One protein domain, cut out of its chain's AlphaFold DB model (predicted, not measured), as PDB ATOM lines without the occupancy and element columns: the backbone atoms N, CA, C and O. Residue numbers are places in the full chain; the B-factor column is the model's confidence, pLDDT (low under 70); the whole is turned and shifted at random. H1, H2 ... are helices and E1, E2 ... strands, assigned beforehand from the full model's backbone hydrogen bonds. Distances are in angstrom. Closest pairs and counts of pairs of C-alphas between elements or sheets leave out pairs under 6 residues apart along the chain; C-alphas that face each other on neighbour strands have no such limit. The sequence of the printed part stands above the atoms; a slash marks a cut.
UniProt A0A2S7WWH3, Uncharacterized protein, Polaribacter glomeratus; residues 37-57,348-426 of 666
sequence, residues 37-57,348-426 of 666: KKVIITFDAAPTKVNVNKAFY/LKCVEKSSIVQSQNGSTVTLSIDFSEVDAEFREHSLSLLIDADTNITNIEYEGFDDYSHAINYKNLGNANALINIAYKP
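This is residues 37 to 57 and 348 to 426 of the 666 residues of an uncharacterized protein of Polaribacter glomeratus (UniProt A0A2S7WWH3). Two four-stranded sheets lie face to face as a sandwich, E3, E4, E1, E6 on E2, E5, E8, E7, their strands at 25 degrees to each other. The short helix H1 sits at one end of the sandwich, where the long link from E4 to E5 also loops. The 100 printed residues run E1, E2, H1, E3, E4, E5, E6, E7, E8; both sheets are antiparallel and the class is mostly strand. The whole is compact, with a radius of gyration of the C-alphas of 13.2 A, and elongated, spanning 41 by 25 by 23 A.

E1, residues 37 to 43, is antiparallel to its neighbours E4, residues 364 to 370, and E6, residues 393 to 399, each at 162 degrees. Within hydrogen-bond range are N 39 and O 367, 2.9 A, and N 40 and O 397, 2.8 A. E3, residues 355 to 361, forms a hairpin with E4, with N 357 and O 368 2.8 A apart. In the other sheet E2, residues 50 to 54, is antiparallel to E5, residues 382 to 389, with N 51 and O 388 2.8 A apart. E5 is antiparallel to E8, residues 417 to 423, with N 385 and O 420 2.8 A apart. E7, residues 410 to 414, forms a hairpin with E8, with N 413 and O 417 2.8 A apart. The facing parts of the sheets are 10.6 A centre to centre. H1, residues 348 to 353, has every O i to N i+4 pair within hydrogen-bond range and only grazes E5's sheet; its closest C-alphas to E5 are Val 351 and Leu 383, 6.6 A.

E1 begins at C-alpha 37, (-55.305, 1.633, 20.711), and E8 ends at C-alpha 423, (-56.342, 11.263, 18.706). E5 is 22.0 A long, E3 20.2 A and E8 20.0 A.

Residues 58 to 347 are not printed; C-alphas 57 and 348 are 7.4 A apart. The link E4 to E5 is long, with 11 residues. Residues 403 to 409 and 414 to 415 have pLDDT under 70.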
ATOM      1  N   LYS A  37     -56.467   1.018  21.359       89.38
ATOM      2  CA  LYS A  37     -55.305   1.633  20.711       89.38
ATOM      3  C   LYS A  37     -54.046   1.332  21.508       89.38
ATOM      4  O   LYS A  37     -54.135   1.112  22.717       89.38
ATOM      5  N   LYS A  38     -52.876   1.352  20.871       91.56
ATOM      6  CA  LYS A  38     -51.607   1.226  21.598       91.56
ATOM      7  C   LYS A  38     -50.639   2.345  21.283       91.56
ATOM      8  O   LYS A  38     -50.486   2.725  20.128       91.56
ATOM      9  N   VAL A  39     -49.958   2.807  22.323       91.94
ATOM     10  CA  VAL A  39     -48.761   3.644  22.223       91.94
ATOM     11  C   VAL A  39     -47.594   2.821  22.749       91.94
ATOM     12  O   VAL A  39     -47.640   2.329  23.876       91.94
ATOM     13  N   ILE A  40     -46.564   2.634  21.935       93.12
ATOM     14  CA  ILE A  40     -45.387   1.828  22.260       93.12
ATOM     15  C   ILE A  40     -44.209   2.785  22.401       93.12
ATOM     16  O   ILE A  40     -43.793   3.416  21.439       93.12
ATOM     17  N   ILE A  41     -43.686   2.908  23.614       92.75
ATOM     18  CA  ILE A  41     -42.603   3.821  23.970       92.75
ATOM     19  C   ILE A  41     -41.330   2.994  24.122       92.75
ATOM     20  O   ILE A  41     -41.279   2.076  24.941       92.75
ATOM     21  N   THR A  42     -40.302   3.319  23.347       94.12
ATOM     22  CA  THR A  42     -38.975   2.709  23.472       94.12
ATOM     23  C   THR A  42     -38.038   3.670  24.180       94.12
ATOM     24  O   THR A  42     -37.982   4.856  23.850       94.12
ATOM     25  N   PHE A  43     -37.296   3.141  25.140       93.00
ATOM     26  CA  PHE A  43     -36.328   3.847  25.960       93.00
ATOM     27  C   PHE A  43     -34.889   3.447  25.586       93.00
ATOM     28  O   PHE A  43     -34.670   2.401  24.969       93.00
ATOM     29  N   ASP A  44     -33.895   4.272  25.926       93.94
ATOM     30  CA  ASP A  44     -32.468   3.962  25.700       93.94
ATOM     31  C   ASP A  44     -31.930   2.852  26.627       93.94
ATOM     32  O   ASP A  44     -30.973   2.160  26.276       93.94
ATOM     33  N   ALA A  45     -32.590   2.618  27.763       94.19
ATOM     34  CA  ALA A  45     -32.406   1.470  28.649       94.19
ATOM     35  C   ALA A  45     -33.758   0.986  29.211       94.19
ATOM     36  O   ALA A  45     -34.803   1.562  28.924       94.19
ATOM     37  N   ALA A  46     -33.772  -0.098  29.989       94.44
ATOM     38  CA  ALA A  46     -34.986  -0.533  30.682       94.44
ATOM     39  C   ALA A  46     -35.324   0.441  31.829       94.44
ATOM     40  O   ALA A  46     -34.549   0.484  32.788       94.44
ATOM     41  N   PRO A  47     -36.444   1.193  31.772       93.25
ATOM     42  CA  PRO A  47     -36.805   2.104  32.851       93.25
ATOM     43  C   PRO A  47     -37.209   1.338  34.111       93.25
ATOM     44  O   PRO A  47     -37.810   0.264  34.022       93.25
ATOM     45  N   THR A  48     -36.915   1.889  35.292       92.81
ATOM     46  CA  THR A  48     -37.404   1.332  36.571       92.81
ATOM     47  C   THR A  48     -38.679   2.019  37.043       92.81
ATOM     48  O   THR A  48     -39.439   1.457  37.835       92.81
ATOM     49  N   LYS A  49     -38.943   3.217  36.516       91.12
ATOM     50  CA  LYS A  49     -40.130   4.017  36.789       91.12
ATOM     51  C   LYS A  49     -40.633   4.641  35.494       91.12
ATOM     52  O   LYS A  49     -39.889   5.335  34.810       91.12
ATOM     53  N   VAL A  50     -41.918   4.443  35.208       93.00
ATOM     54  CA  VAL A  50     -42.651   5.168  34.164       93.00
ATOM     55  C   VAL A  50     -44.032   5.499  34.704       93.00
ATOM     56  O   VAL A  50     -44.833   4.600  34.956       93.00
ATOM     57  N   ASN A  51     -44.288   6.788  34.886       93.94
ATOM     58  CA  ASN A  51     -45.581   7.350  35.236       93.94
ATOM     59  C   ASN A  51     -46.257   7.882  33.973       93.94
ATOM     60  O   ASN A  51     -45.634   8.592  33.183       93.94
ATOM     61  N   VAL A  52     -47.546   7.588  33.825       94.31
ATOM     62  CA  VAL A  52     -48.372   8.093  32.727       94.31
ATOM     63  C   VAL A  52     -49.583   8.794  33.315       94.31
ATOM     64  O   VAL A  52     -50.405   8.164  33.979       94.31
ATOM     65  N   ASN A  53     -49.706  10.090  33.050       94.06
ATOM     66  CA  ASN A  53     -50.853  10.893  33.458       94.06
ATOM     67  C   ASN A  53     -51.573  11.438  32.228       94.06
ATOM     68  O   ASN A  53     -50.942  11.796  31.237       94.06
ATOM     69  N   LYS A  54     -52.899  11.539  32.292       93.44
ATOM     70  CA  LYS A  54     -53.669  12.287  31.292       93.44
ATOM     71  C   LYS A  54     -53.628  13.764  31.679       93.44
ATOM     72  O   LYS A  54     -53.926  14.090  32.826       93.44
ATOM     73  N   ALA A  55     -53.276  14.642  30.749       92.81
ATOM     74  CA  ALA A  55     -53.378  16.079  30.959       92.81
ATOM     75  C   ALA A  55     -54.855  16.479  31.085       92.81
ATOM     76  O   ALA A  55     -55.703  15.982  30.334       92.81
ATOM     77  N   PHE A  56     -55.163  17.378  32.024       89.06
ATOM     78  CA  PHE A  56     -56.546  17.786  32.284       89.06
ATOM     79  C   PHE A  56     -57.173  18.504  31.088       89.06
ATOM     80  O   PHE A  56     -58.308  18.213  30.726       89.06
ATOM     81  N   TYR A  57     -56.422  19.408  30.453       91.94
ATOM     82  CA  TYR A  57     -56.776  19.975  29.159       91.94
ATOM     83  C   TYR A  57     -55.878  19.419  28.065       91.94
ATOM     84  O   TYR A  57     -54.726  19.038  28.296       91.94
ATOM     85  N   LEU A 348     -62.828  16.200  27.871       89.06
ATOM     86  CA  LEU A 348     -62.964  15.904  29.299       89.06
ATOM     87  C   LEU A 348     -63.678  14.564  29.525       89.06
ATOM     88  O   LEU A 348     -63.258  13.776  30.373       89.06
ATOM     89  N   LYS A 349     -64.700  14.247  28.718       87.62
ATOM     90  CA  LYS A 349     -65.341  12.924  28.739       87.62
ATOM     91  C   LYS A 349     -64.428  11.814  28.240       87.62
ATOM     92  O   LYS A 349     -64.436  10.728  28.813       87.62
ATOM     93  N   CYS A 350     -63.600  12.082  27.241       90.12
ATOM     94  CA  CYS A 350     -62.580  11.151  26.787       90.12
ATOM     95  C   CYS A 350     -61.561  10.843  27.901       90.12
ATOM     96  O   CYS A 350     -61.266   9.677  28.165       90.12
ATOM     97  N   VAL A 351     -61.079  11.861  28.623       90.25
ATOM     98  CA  VAL A 351     -60.189  11.714  29.787       90.25
ATOM     99  C   VAL A 351     -60.853  10.897  30.897       90.25
ATOM    100  O   VAL A 351     -60.222   9.975  31.420       90.25
ATOM    101  N   GLU A 352     -62.114  11.195  31.222       88.06
ATOM    102  CA  GLU A 352     -62.891  10.513  32.267       88.06
ATOM    103  C   GLU A 352     -63.133   9.030  31.944       88.06
ATOM    104  O   GLU A 352     -62.991   8.179  32.820       88.06
ATOM    105  N   LYS A 353     -63.526   8.722  30.701       90.56
ATOM    106  CA  LYS A 353     -64.048   7.401  30.317       90.56
ATOM    107  C   LYS A 353     -63.015   6.457  29.715       90.56
ATOM    108  O   LYS A 353     -63.224   5.251  29.738       90.56
ATOM    109  N   SER A 354     -61.902   6.964  29.193       92.19
ATOM    110  CA  SER A 354     -60.843   6.082  28.695       92.19
ATOM    111  C   SER A 354     -60.101   5.385  29.839       92.19
ATOM    112  O   SER A 354     -59.940   5.941  30.929       92.19
ATOM    113  N   SER A 355     -59.556   4.199  29.589       92.75
ATOM    114  CA  SER A 355     -58.637   3.531  30.519       92.75
ATOM    115  C   SER A 355     -57.288   3.257  29.856       92.75
ATOM    116  O   SER A 355     -57.207   3.128  28.637       92.75
ATOM    117  N   ILE A 356     -56.215   3.236  30.653       93.94
ATOM    118  CA  ILE A 356     -54.852   2.968  30.181       93.94
ATOM    119  C   ILE A 356     -54.280   1.824  31.014       93.94
ATOM    120  O   ILE A 356     -54.201   1.925  32.237       93.94
ATOM    121  N   VAL A 357     -53.863   0.754  30.343       94.19
ATOM    122  CA  VAL A 357     -53.121  -0.360  30.938       94.19
ATOM    123  C   VAL A 357     -51.696  -0.328  30.412       94.19
ATOM    124  O   VAL A 357     -51.461  -0.361  29.205       94.19
ATOM    125  N   GLN A 358     -50.740  -0.275  31.331       93.81
ATOM    126  CA  GLN A 358     -49.319  -0.257  31.016       93.81
ATOM    127  C   GLN A 358     -48.719  -1.660  31.141       93.81
ATOM    128  O   GLN A 358     -49.005  -2.392  32.087       93.81
ATOM    129  N   SER A 359     -47.841  -2.014  30.207       93.31
ATOM    130  CA  SER A 359     -46.988  -3.203  30.286       93.31
ATOM    131  C   SER A 359     -45.566  -2.857  29.854       93.31
ATOM    132  O   SER A 359     -45.379  -1.961  29.035       93.31
ATOM    133  N   GLN A 360     -44.564  -3.538  30.408       92.44
ATOM    134  CA  GLN A 360     -43.154  -3.305  30.094       92.44
ATOM    135  C   GLN A 360     -42.466  -4.613  29.703       92.44
ATOM    136  O   GLN A 360     -42.650  -5.639  30.357       92.44
ATOM    137  N   ASN A 361     -41.636  -4.554  28.664       93.94
ATOM    138  CA  ASN A 361     -40.741  -5.623  28.245       93.94
ATOM    139  C   ASN A 361     -39.366  -5.027  27.909       93.94
ATOM    140  O   ASN A 361     -39.189  -4.396  26.867       93.94
ATOM    141  N   GLY A 362     -38.395  -5.193  28.811       95.25
ATOM    142  CA  GLY A 362     -37.072  -4.580  28.668       95.25
ATOM    143  C   GLY A 362     -37.154  -3.050  28.613       95.25
ATOM    144  O   GLY A 362     -37.684  -2.426  29.534       95.25
ATOM    145  N   SER A 363     -36.626  -2.463  27.536       95.75
ATOM    146  CA  SER A 363     -36.646  -1.021  27.254       95.75
ATOM    147  C   SER A 363     -37.910  -0.535  26.547       95.75
ATOM    148  O   SER A 363     -37.981   0.629  26.168       95.75
ATOM    149  N   THR A 364     -38.918  -1.386  26.372       96.19
ATOM    150  CA  THR A 364     -40.176  -1.004  25.729       96.19
ATOM    151  C   THR A 364     -41.314  -1.005  26.741       96.19
ATOM    152  O   THR A 364     -41.513  -1.980  27.465       96.19
ATOM    153  N   VAL A 365     -42.094   0.073  26.759       95.94
ATOM    154  CA  VAL A 365     -43.355   0.186  27.497       95.94
ATOM    155  C   VAL A 365     -44.501   0.323  26.508       95.94
ATOM    156  O   VAL A 365     -44.490   1.200  25.652       95.94
ATOM    157  N   THR A 366     -45.520  -0.516  26.640       95.69
ATOM    158  CA  THR A 366     -46.741  -0.449  25.836       95.69
ATOM    159  C   THR A 366     -47.895   0.054  26.689       95.69
ATOM    160  O   THR A 366     -48.250  -0.564  27.697       95.69
ATOM    161  N   LEU A 367     -48.508   1.148  26.249       95.19
ATOM    162  CA  LEU A 367     -49.749   1.698  26.778       95.19
ATOM    163  C   LEU A 367     -50.902   1.181  25.922       95.19
ATOM    164  O   LEU A 367     -51.026   1.565  24.763       95.19
ATOM    165  N   SER A 368     -51.731   0.304  26.481       93.94
ATOM    166  CA  SER A 368     -52.978  -0.145  25.857       93.94
ATOM    167  C   SER A 368     -54.114   0.741  26.345       93.94
ATOM    168  O   SER A 368     -54.371   0.808  27.546       93.94
ATOM    169  N   ILE A 369     -54.764   1.439  25.422       92.50
ATOM    170  CA  ILE A 369     -55.757   2.469  25.712       92.50
ATOM    171  C   ILE A 369     -57.113   1.989  25.216       92.50
ATOM    172  O   ILE A 369     -57.257   1.657  24.041       92.50
ATOM    173  N   ASP A 370     -58.092   1.963  26.111       92.00
ATOM    174  CA  ASP A 370     -59.464   1.581  25.805       92.00
ATOM    175  C   ASP A 370     -60.366   2.817  25.783       92.00
ATOM    176  O   ASP A 370     -60.480   3.531  26.784       92.00
ATOM    177  N   PHE A 371     -61.005   3.058  24.639       90.06
ATOM    178  CA  PHE A 371     -62.000   4.109  24.434       90.06
ATOM    179  C   PHE A 371     -63.438   3.563  24.368       90.06
ATOM    180  O   PHE A 371     -64.334   4.283  23.946       90.06
ATOM    181  N   SER A 372     -63.687   2.305  24.743       88.69
ATOM    182  CA  SER A 372     -64.998   1.648  24.610       88.69
ATOM    183  C   SER A 372     -66.131   2.328  25.385       88.69
ATOM    184  O   SER A 372     -67.275   2.301  24.937       88.69
ATOM    185  N   GLU A 373     -65.808   2.973  26.506       90.06
ATOM    186  CA  GLU A 373     -66.736   3.758  27.334       90.06
ATOM    187  C   GLU A 373     -66.879   5.219  26.857       90.06
ATOM    188  O   GLU A 373     -67.686   5.977  27.402       90.06
ATOM    189  N   VAL A 374     -66.093   5.650  25.860       87.81
ATOM    190  CA  VAL A 374     -66.218   6.983  25.257       87.81
ATOM    191  C   VAL A 374     -67.345   6.950  24.232       87.81
ATOM    192  O   VAL A 374     -67.430   6.064  23.384       87.81
ATOM    193  N   ASP A 375     -68.238   7.929  24.320       84.31
ATOM    194  CA  ASP A 375     -69.372   8.022  23.415       84.31
ATOM    195  C   ASP A 375     -68.905   8.333  21.987       84.31
ATOM    196  O   ASP A 375     -68.386   9.417  21.713       84.31
ATOM    197  N   ALA A 376     -69.144   7.395  21.069       80.62
ATOM    198  CA  ALA A 376     -68.734   7.486  19.669       80.62
ATOM    199  C   ALA A 376     -69.345   8.679  18.904       80.62
ATOM    200  O   ALA A 376     -68.921   8.967  17.785       80.62
ATOM    201  N   GLU A 377     -70.351   9.356  19.468       78.06
ATOM    202  CA  GLU A 377     -70.934  10.577  18.907       78.06
ATOM    203  C   GLU A 377     -70.121  11.833  19.223       78.06
ATOM    204  O   GLU A 377     -70.364  12.879  18.619       78.06
ATOM    205  N   PHE A 378     -69.179  11.775  20.169       81.19
ATOM    206  CA  PHE A 378     -68.273  12.891  20.382       81.19
ATOM    207  C   PHE A 378     -67.323  13.027  19.198       81.19
ATOM    208  O   PHE A 378     -66.644  12.087  18.791       81.19
ATOM    209  N   ARG A 379     -67.214  14.245  18.673       80.81
ATOM    210  CA  ARG A 379     -66.198  14.572  17.668       80.81
ATOM    211  C   ARG A 379     -64.778  14.403  18.215       80.81
ATOM    212  O   ARG A 379     -63.853  14.113  17.464       80.81
ATOM    213  N   GLU A 380     -64.609  14.584  19.521       85.75
ATOM    214  CA  GLU A 380     -63.317  14.557  20.194       85.75
ATOM    215  C   GLU A 380     -63.048  13.183  20.818       85.75
ATOM    216  O   GLU A 380     -63.690  12.796  21.791       85.75
ATOM    217  N   HIS A 381     -62.078  12.464  20.256       88.75
ATOM    218  CA  HIS A 381     -61.551  11.207  20.787       88.75
ATOM    219  C   HIS A 381     -60.029  11.303  20.866       88.75
ATOM    220  O   HIS A 381     -59.293  10.698  20.086       88.75
ATOM    221  N   SER A 382     -59.549  12.133  21.788       90.56
ATOM    222  CA  SER A 382     -58.122  12.385  21.986       90.56
ATOM    223  C   SER A 382     -57.724  12.398  23.450       90.56
ATOM    224  O   SER A 382     -58.563  12.546  24.338       90.56
ATOM    225  N   LEU A 383     -56.425  12.225  23.685       93.31
ATOM    226  CA  LEU A 383     -55.771  12.372  24.978       93.31
ATOM    227  C   LEU A 383     -54.424  13.066  24.780       93.31
ATOM    228  O   LEU A 383     -53.710  12.799  23.813       93.31
ATOM    229  N   SER A 384     -54.052  13.895  25.745       94.56
ATOM    230  CA  SER A 384     -52.673  14.332  25.929       94.56
ATOM    231  C   SER A 384     -52.093  13.587  27.123       94.56
ATOM    232  O   SER A 384     -52.650  13.629  28.217       94.56
ATOM    233  N   LEU A 385     -51.014  12.846  26.896       94.75
ATOM    234  CA  LEU A 385     -50.363  12.007  27.893       94.75
ATOM    235  C   LEU A 385     -49.059  12.664  28.339       94.75
ATOM    236  O   LEU A 385     -48.199  12.972  27.517       94.75
ATOM    237  N   LEU A 386     -48.918  12.844  29.646       94.19
ATOM    238  CA  LEU A 386     -47.702  13.281  30.310       94.19
ATOM    239  C   LEU A 386     -46.955  12.046  30.804       94.19
ATOM    240  O   LEU A 386     -47.452  11.309  31.661       94.19
ATOM    241  N   ILE A 387     -45.773  11.828  30.243       93.38
ATOM    242  CA  ILE A 387     -44.866  10.744  30.606       93.38
ATOM    243  C   ILE A 387     -43.791  11.314  31.526       93.38
ATOM    244  O   ILE A 387     -43.160  12.308  31.175       93.38
ATOM    245  N   ASP A 388     -43.594  10.682  32.680       92.50
ATOM    246  CA  ASP A 388     -42.491  10.930  33.621       92.50
ATOM    247  C   ASP A 388     -41.767   9.601  33.847       92.50
ATOM    248  O   ASP A 388     -42.306   8.688  34.479       92.50
ATOM    249  N   ALA A 389     -40.571   9.473  33.279       91.38
ATOM    250  CA  ALA A 389     -39.747   8.277  33.378       91.38
ATOM    251  C   ALA A 389     -38.372   8.599  33.974       91.38
ATOM    252  O   ALA A 389     -37.987   9.752  34.122       91.38
ATOM    253  N   ASP A 390     -37.611   7.567  34.324       91.12
ATOM    254  CA  ASP A 390     -36.217   7.694  34.779       91.12
ATOM    255  C   ASP A 390     -35.183   7.476  33.659       91.12
ATOM    256  O   ASP A 390     -33.979   7.503  33.906       91.12
ATOM    257  N   THR A 391     -35.657   7.250  32.432       90.69
ATOM    258  CA  THR A 391     -34.864   6.808  31.280       90.69
ATOM    259  C   THR A 391     -35.333   7.527  30.011       90.69
ATOM    260  O   THR A 391     -36.520   7.828  29.881       90.69
ATOM    261  N   ASN A 392     -34.439   7.842  29.066       90.56
ATOM    262  CA  ASN A 392     -34.813   8.681  27.922       90.56
ATOM    263  C   ASN A 392     -35.626   7.907  26.887       90.56
ATOM    264  O   ASN A 392     -35.302   6.771  26.553       90.56
ATOM    265  N   ILE A 393     -36.628   8.567  26.308       89.50
ATOM    266  CA  ILE A 393     -37.412   8.036  25.188       89.50
ATOM    267  C   ILE A 393     -36.618   8.192  23.886       89.50
ATOM    268  O   ILE A 393     -36.190   9.298  23.547       89.50
ATOM    269  N   THR A 394     -36.460   7.098  23.144       90.31
ATOM    270  CA  THR A 394     -35.770   7.041  21.845       90.31
ATOM    271  C   THR A 394     -36.724   6.890  20.665       90.31
ATOM    272  O   THR A 394     -36.400   7.362  19.578       90.31
ATOM    273  N   ASN A 395     -37.888   6.264  20.861       90.06
ATOM    274  CA  ASN A 395     -38.887   6.070  19.811       90.06
ATOM    275  C   ASN A 395     -40.305   5.966  20.391       90.06
ATOM    276  O   ASN A 395     -40.479   5.496  21.518       90.06
ATOM    277  N   ILE A 396     -41.307   6.358  19.601       88.38
ATOM    278  CA  ILE A 396     -42.728   6.160  19.904       88.38
ATOM    279  C   ILE A 396     -43.429   5.613  18.664       88.38
ATOM    280  O   ILE A 396     -43.323   6.188  17.585       88.38
ATOM    281  N   GLU A 397     -44.171   4.524  18.836       89.25
ATOM    282  CA  GLU A 397     -44.982   3.901  17.791       89.25
ATOM    283  C   GLU A 397     -46.450   3.836  18.214       89.25
ATOM    284  O   GLU A 397     -46.786   3.842  19.403       89.25
ATOM    285  N   TYR A 398     -47.333   3.757  17.223       87.81
ATOM    286  CA  TYR A 398     -48.777   3.836  17.399       87.81
ATOM    287  C   TYR A 398     -49.444   2.659  16.680       87.81
ATOM    288  O   TYR A 398     -49.195   2.434  15.499       87.81
ATOM    289  N   GLU A 399     -50.317   1.921  17.369       87.62
ATOM    290  CA  GLU A 399     -51.124   0.849  16.769       87.62
ATOM    291  C   GLU A 399     -52.621   1.128  16.924       87.62
ATOM    292  O   GLU A 399     -53.101   1.521  17.991       87.62
ATOM    293  N   GLY A 400     -53.377   0.866  15.857       82.25
ATOM    294  CA  GLY A 400     -54.836   0.987  15.833       82.25
ATOM    295  C   GLY A 400     -55.352   2.414  15.645       82.25
ATOM    296  O   GLY A 400     -56.559   2.591  15.510       82.25
ATOM    297  N   PHE A 401     -54.488   3.424  15.633       81.00
ATOM    298  CA  PHE A 401     -54.836   4.808  15.303       81.00
ATOM    299  C   PHE A 401     -55.020   4.981  13.783       81.00
ATOM    300  O   PHE A 401     -54.447   4.217  13.010       81.00
ATOM    301  N   ASP A 402     -55.866   5.922  13.350       73.31
ATOM    302  CA  ASP A 402     -56.065   6.194  11.917       73.31
ATOM    303  C   ASP A 402     -54.985   7.149  11.375       73.31
ATOM    304  O   ASP A 402     -54.461   7.972  12.119       73.31
ATOM    305  N   ASP A 403     -54.654   7.075  10.083       58.16
ATOM    306  CA  ASP A 403     -53.596   7.912   9.475       58.16
ATOM    307  C   ASP A 403     -53.896   9.428   9.540       58.16
ATOM    308  O   ASP A 403     -53.014  10.259   9.326       58.16
ATOM    309  N   TYR A 404     -55.154   9.798   9.814       53.47
ATOM    310  CA  TYR A 404     -55.600  11.185   9.980       53.47
ATOM    311  C   TYR A 404     -55.411  11.710  11.397       53.47
ATOM    312  O   TYR A 404     -55.381  12.925  11.616       53.47
ATOM    313  N   SER A 405     -55.332  10.815  12.366       53.38
ATOM    314  CA  SER A 405     -54.980  11.140  13.719       53.38
ATOM    315  C   SER A 405     -53.505  11.452  13.768       53.38
ATOM    316  O   SER A 405     -52.696  10.766  13.157       53.38
ATOM    317  N   HIS A 406     -53.163  12.557  14.420       51.78
ATOM    318  CA  HIS A 406     -51.819  13.113  14.420       51.78
ATOM    319  C   HIS A 406     -50.813  12.126  15.037       51.78
ATOM    320  O   HIS A 406     -50.518  12.180  16.226       51.78
ATOM    321  N   ALA A 407     -50.292  11.215  14.217       44.75
ATOM    322  CA  ALA A 407     -49.444  10.103  14.624       44.75
ATOM    323  C   ALA A 407     -47.992  10.524  14.916       44.75
ATOM    324  O   ALA A 407     -47.142   9.663  15.096       44.75
ATOM    325  N   ILE A 408     -47.668  11.826  14.955       52.69
ATOM    326  CA  ILE A 408     -46.319  12.308  15.304       52.69
ATOM    327  C   ILE A 408     -46.379  13.641  16.061       52.69
ATOM    328  O   ILE A 408     -45.810  14.638  15.632       52.69
ATOM    329  N   ASN A 409     -47.055  13.673  17.208       67.50
ATOM    330  CA  ASN A 409     -47.083  14.861  18.065       67.50
ATOM    331  C   ASN A 409     -46.602  14.477  19.466       67.50
ATOM    332  O   ASN A 409     -47.392  14.406  20.410       67.50
ATOM    333  N   TYR A 410     -45.304  14.177  19.597       77.50
ATOM    334  CA  TYR A 410     -44.662  14.083  20.904       77.50
ATOM    335  C   TYR A 410     -43.478  15.032  21.014       77.50
ATOM    336  O   TYR A 410     -42.754  15.278  20.050       77.50
ATOM    337  N   LYS A 411     -43.266  15.560  22.217       79.94
ATOM    338  CA  LYS A 411     -42.111  16.391  22.545       79.94
ATOM    339  C   LYS A 411     -41.449  15.841  23.788       79.94
ATOM    340  O   LYS A 411     -42.099  15.691  24.819       79.94
ATOM    341  N   ASN A 412     -40.148  15.584  23.690       76.69
ATOM    342  CA  ASN A 412     -39.328  15.345  24.866       76.69
ATOM    343  C   ASN A 412     -39.207  16.675  25.626       76.69
ATOM    344  O   ASN A 412     -38.713  17.669  25.090       76.69
ATOM    345  N   LEU A 413     -39.726  16.707  26.849       77.38
ATOM    346  CA  LEU A 413     -39.703  17.876  27.727       77.38
ATOM    347  C   LEU A 413     -38.378  17.966  28.511       77.38
ATOM    348  O   LEU A 413     -38.187  18.901  29.287       77.38
ATOM    349  N   GLY A 414     -37.453  17.026  28.275       67.94
ATOM    350  CA  GLY A 414     -36.188  16.881  28.987       67.94
ATOM    351  C   GLY A 414     -36.316  15.967  30.206       67.94
ATOM    352  O   GLY A 414     -37.415  15.716  30.691       67.94
ATOM    353  N   ASN A 415     -35.179  15.465  30.703       63.94
ATOM    354  CA  ASN A 415     -35.099  14.613  31.900       63.94
ATOM    355  C   ASN A 415     -36.084  13.431  31.876       63.94
ATOM    356  O   ASN A 415     -36.785  13.213  32.855       63.94
ATOM    357  N   ALA A 416     -36.153  12.709  30.750       73.38
ATOM    358  CA  ALA A 416     -37.050  11.563  30.564       73.38
ATOM    359  C   ALA A 416     -38.567  11.871  30.650       73.38
ATOM    360  O   ALA A 416     -39.385  10.951  30.709       73.38
ATOM    361  N   ASN A 417     -38.952  13.149  30.549       84.38
ATOM    362  CA  ASN A 417     -40.348  13.567  30.464       84.38
ATOM    363  C   ASN A 417     -40.791  13.767  29.012       84.38
ATOM    364  O   ASN A 417     -40.023  14.248  28.176       84.38
ATOM    365  N   ALA A 418     -42.054  13.481  28.705       90.62
ATOM    366  CA  ALA A 418     -42.624  13.776  27.393       90.62
ATOM    367  C   ALA A 418     -44.107  14.140  27.445       90.62
ATOM    368  O   ALA A 418     -44.852  13.639  28.282       90.62
ATOM    369  N   LEU A 419     -44.527  14.974  26.495       92.62
ATOM    370  CA  LEU A 419     -45.928  15.150  26.123       92.62
ATOM    371  C   LEU A 419     -46.185  14.317  24.870       92.62
ATOM    372  O   LEU A 419     -45.468  14.489  23.886       92.62
ATOM    373  N   ILE A 420     -47.188  13.441  24.898       92.75
ATOM    374  CA  ILE A 420     -47.648  12.664  23.743       92.75
ATOM    375  C   ILE A 420     -49.108  13.018  23.485       92.75
ATOM    376  O   ILE A 420     -49.973  12.742  24.313       92.75
ATOM    377  N   ASN A 421     -49.397  13.589  22.324       92.56
ATOM    378  CA  ASN A 421     -50.762  13.833  21.887       92.56
ATOM    379  C   ASN A 421     -51.231  12.674  21.010       92.56
ATOM    380  O   ASN A 421     -50.571  12.321  20.036       92.56
ATOM    381  N   ILE A 422     -52.379  12.095  21.350       90.25
ATOM    382  CA  ILE A 422     -53.029  11.042  20.570       90.25
ATOM    383  C   ILE A 422     -54.467  11.433  20.278       90.25
ATOM    384  O   ILE A 422     -55.146  12.016  21.117       90.25
ATOM    385  N   ALA A 423     -54.951  11.087  19.096       87.81
ATOM    386  CA  ALA A 423     -56.342  11.263  18.706       87.81
ATOM    387  C   ALA A 423     -56.772  10.074  17.854       87.81
ATOM    388  O   ALA A 423     -55.929   9.317  17.403       87.81
ATOM    389  N   TYR A 424     -58.060   9.902  17.613       84.19
ATOM    390  CA  TYR A 424     -58.566   9.185  16.447       84.19
ATOM    391  C   TYR A 424     -59.924   9.756  16.070       84.19
ATOM    392  O   TYR A 424     -60.569  10.426  16.875       84.19
ATOM    393  N   LYS A 425     -60.359   9.526  14.837       78.75
ATOM    394  CA  LYS A 425     -61.713   9.863  14.414       78.75
ATOM    395  C   LYS A 425     -62.563   8.600  14.482       78.75
ATOM    396  O   LYS A 425     -62.264   7.628  13.784       78.75
ATOM    397  N   PRO A 426     -63.646   8.579  15.278       76.69
ATOM    398  CA  PRO A 426     -64.613   7.494  15.210       76.69
ATOM    399  C   PRO A 426     -65.068   7.272  13.769       76.69
ATOM    400  O   PRO A 426     -65.230   8.229  13.012       76.69
TER     401      PRO A 426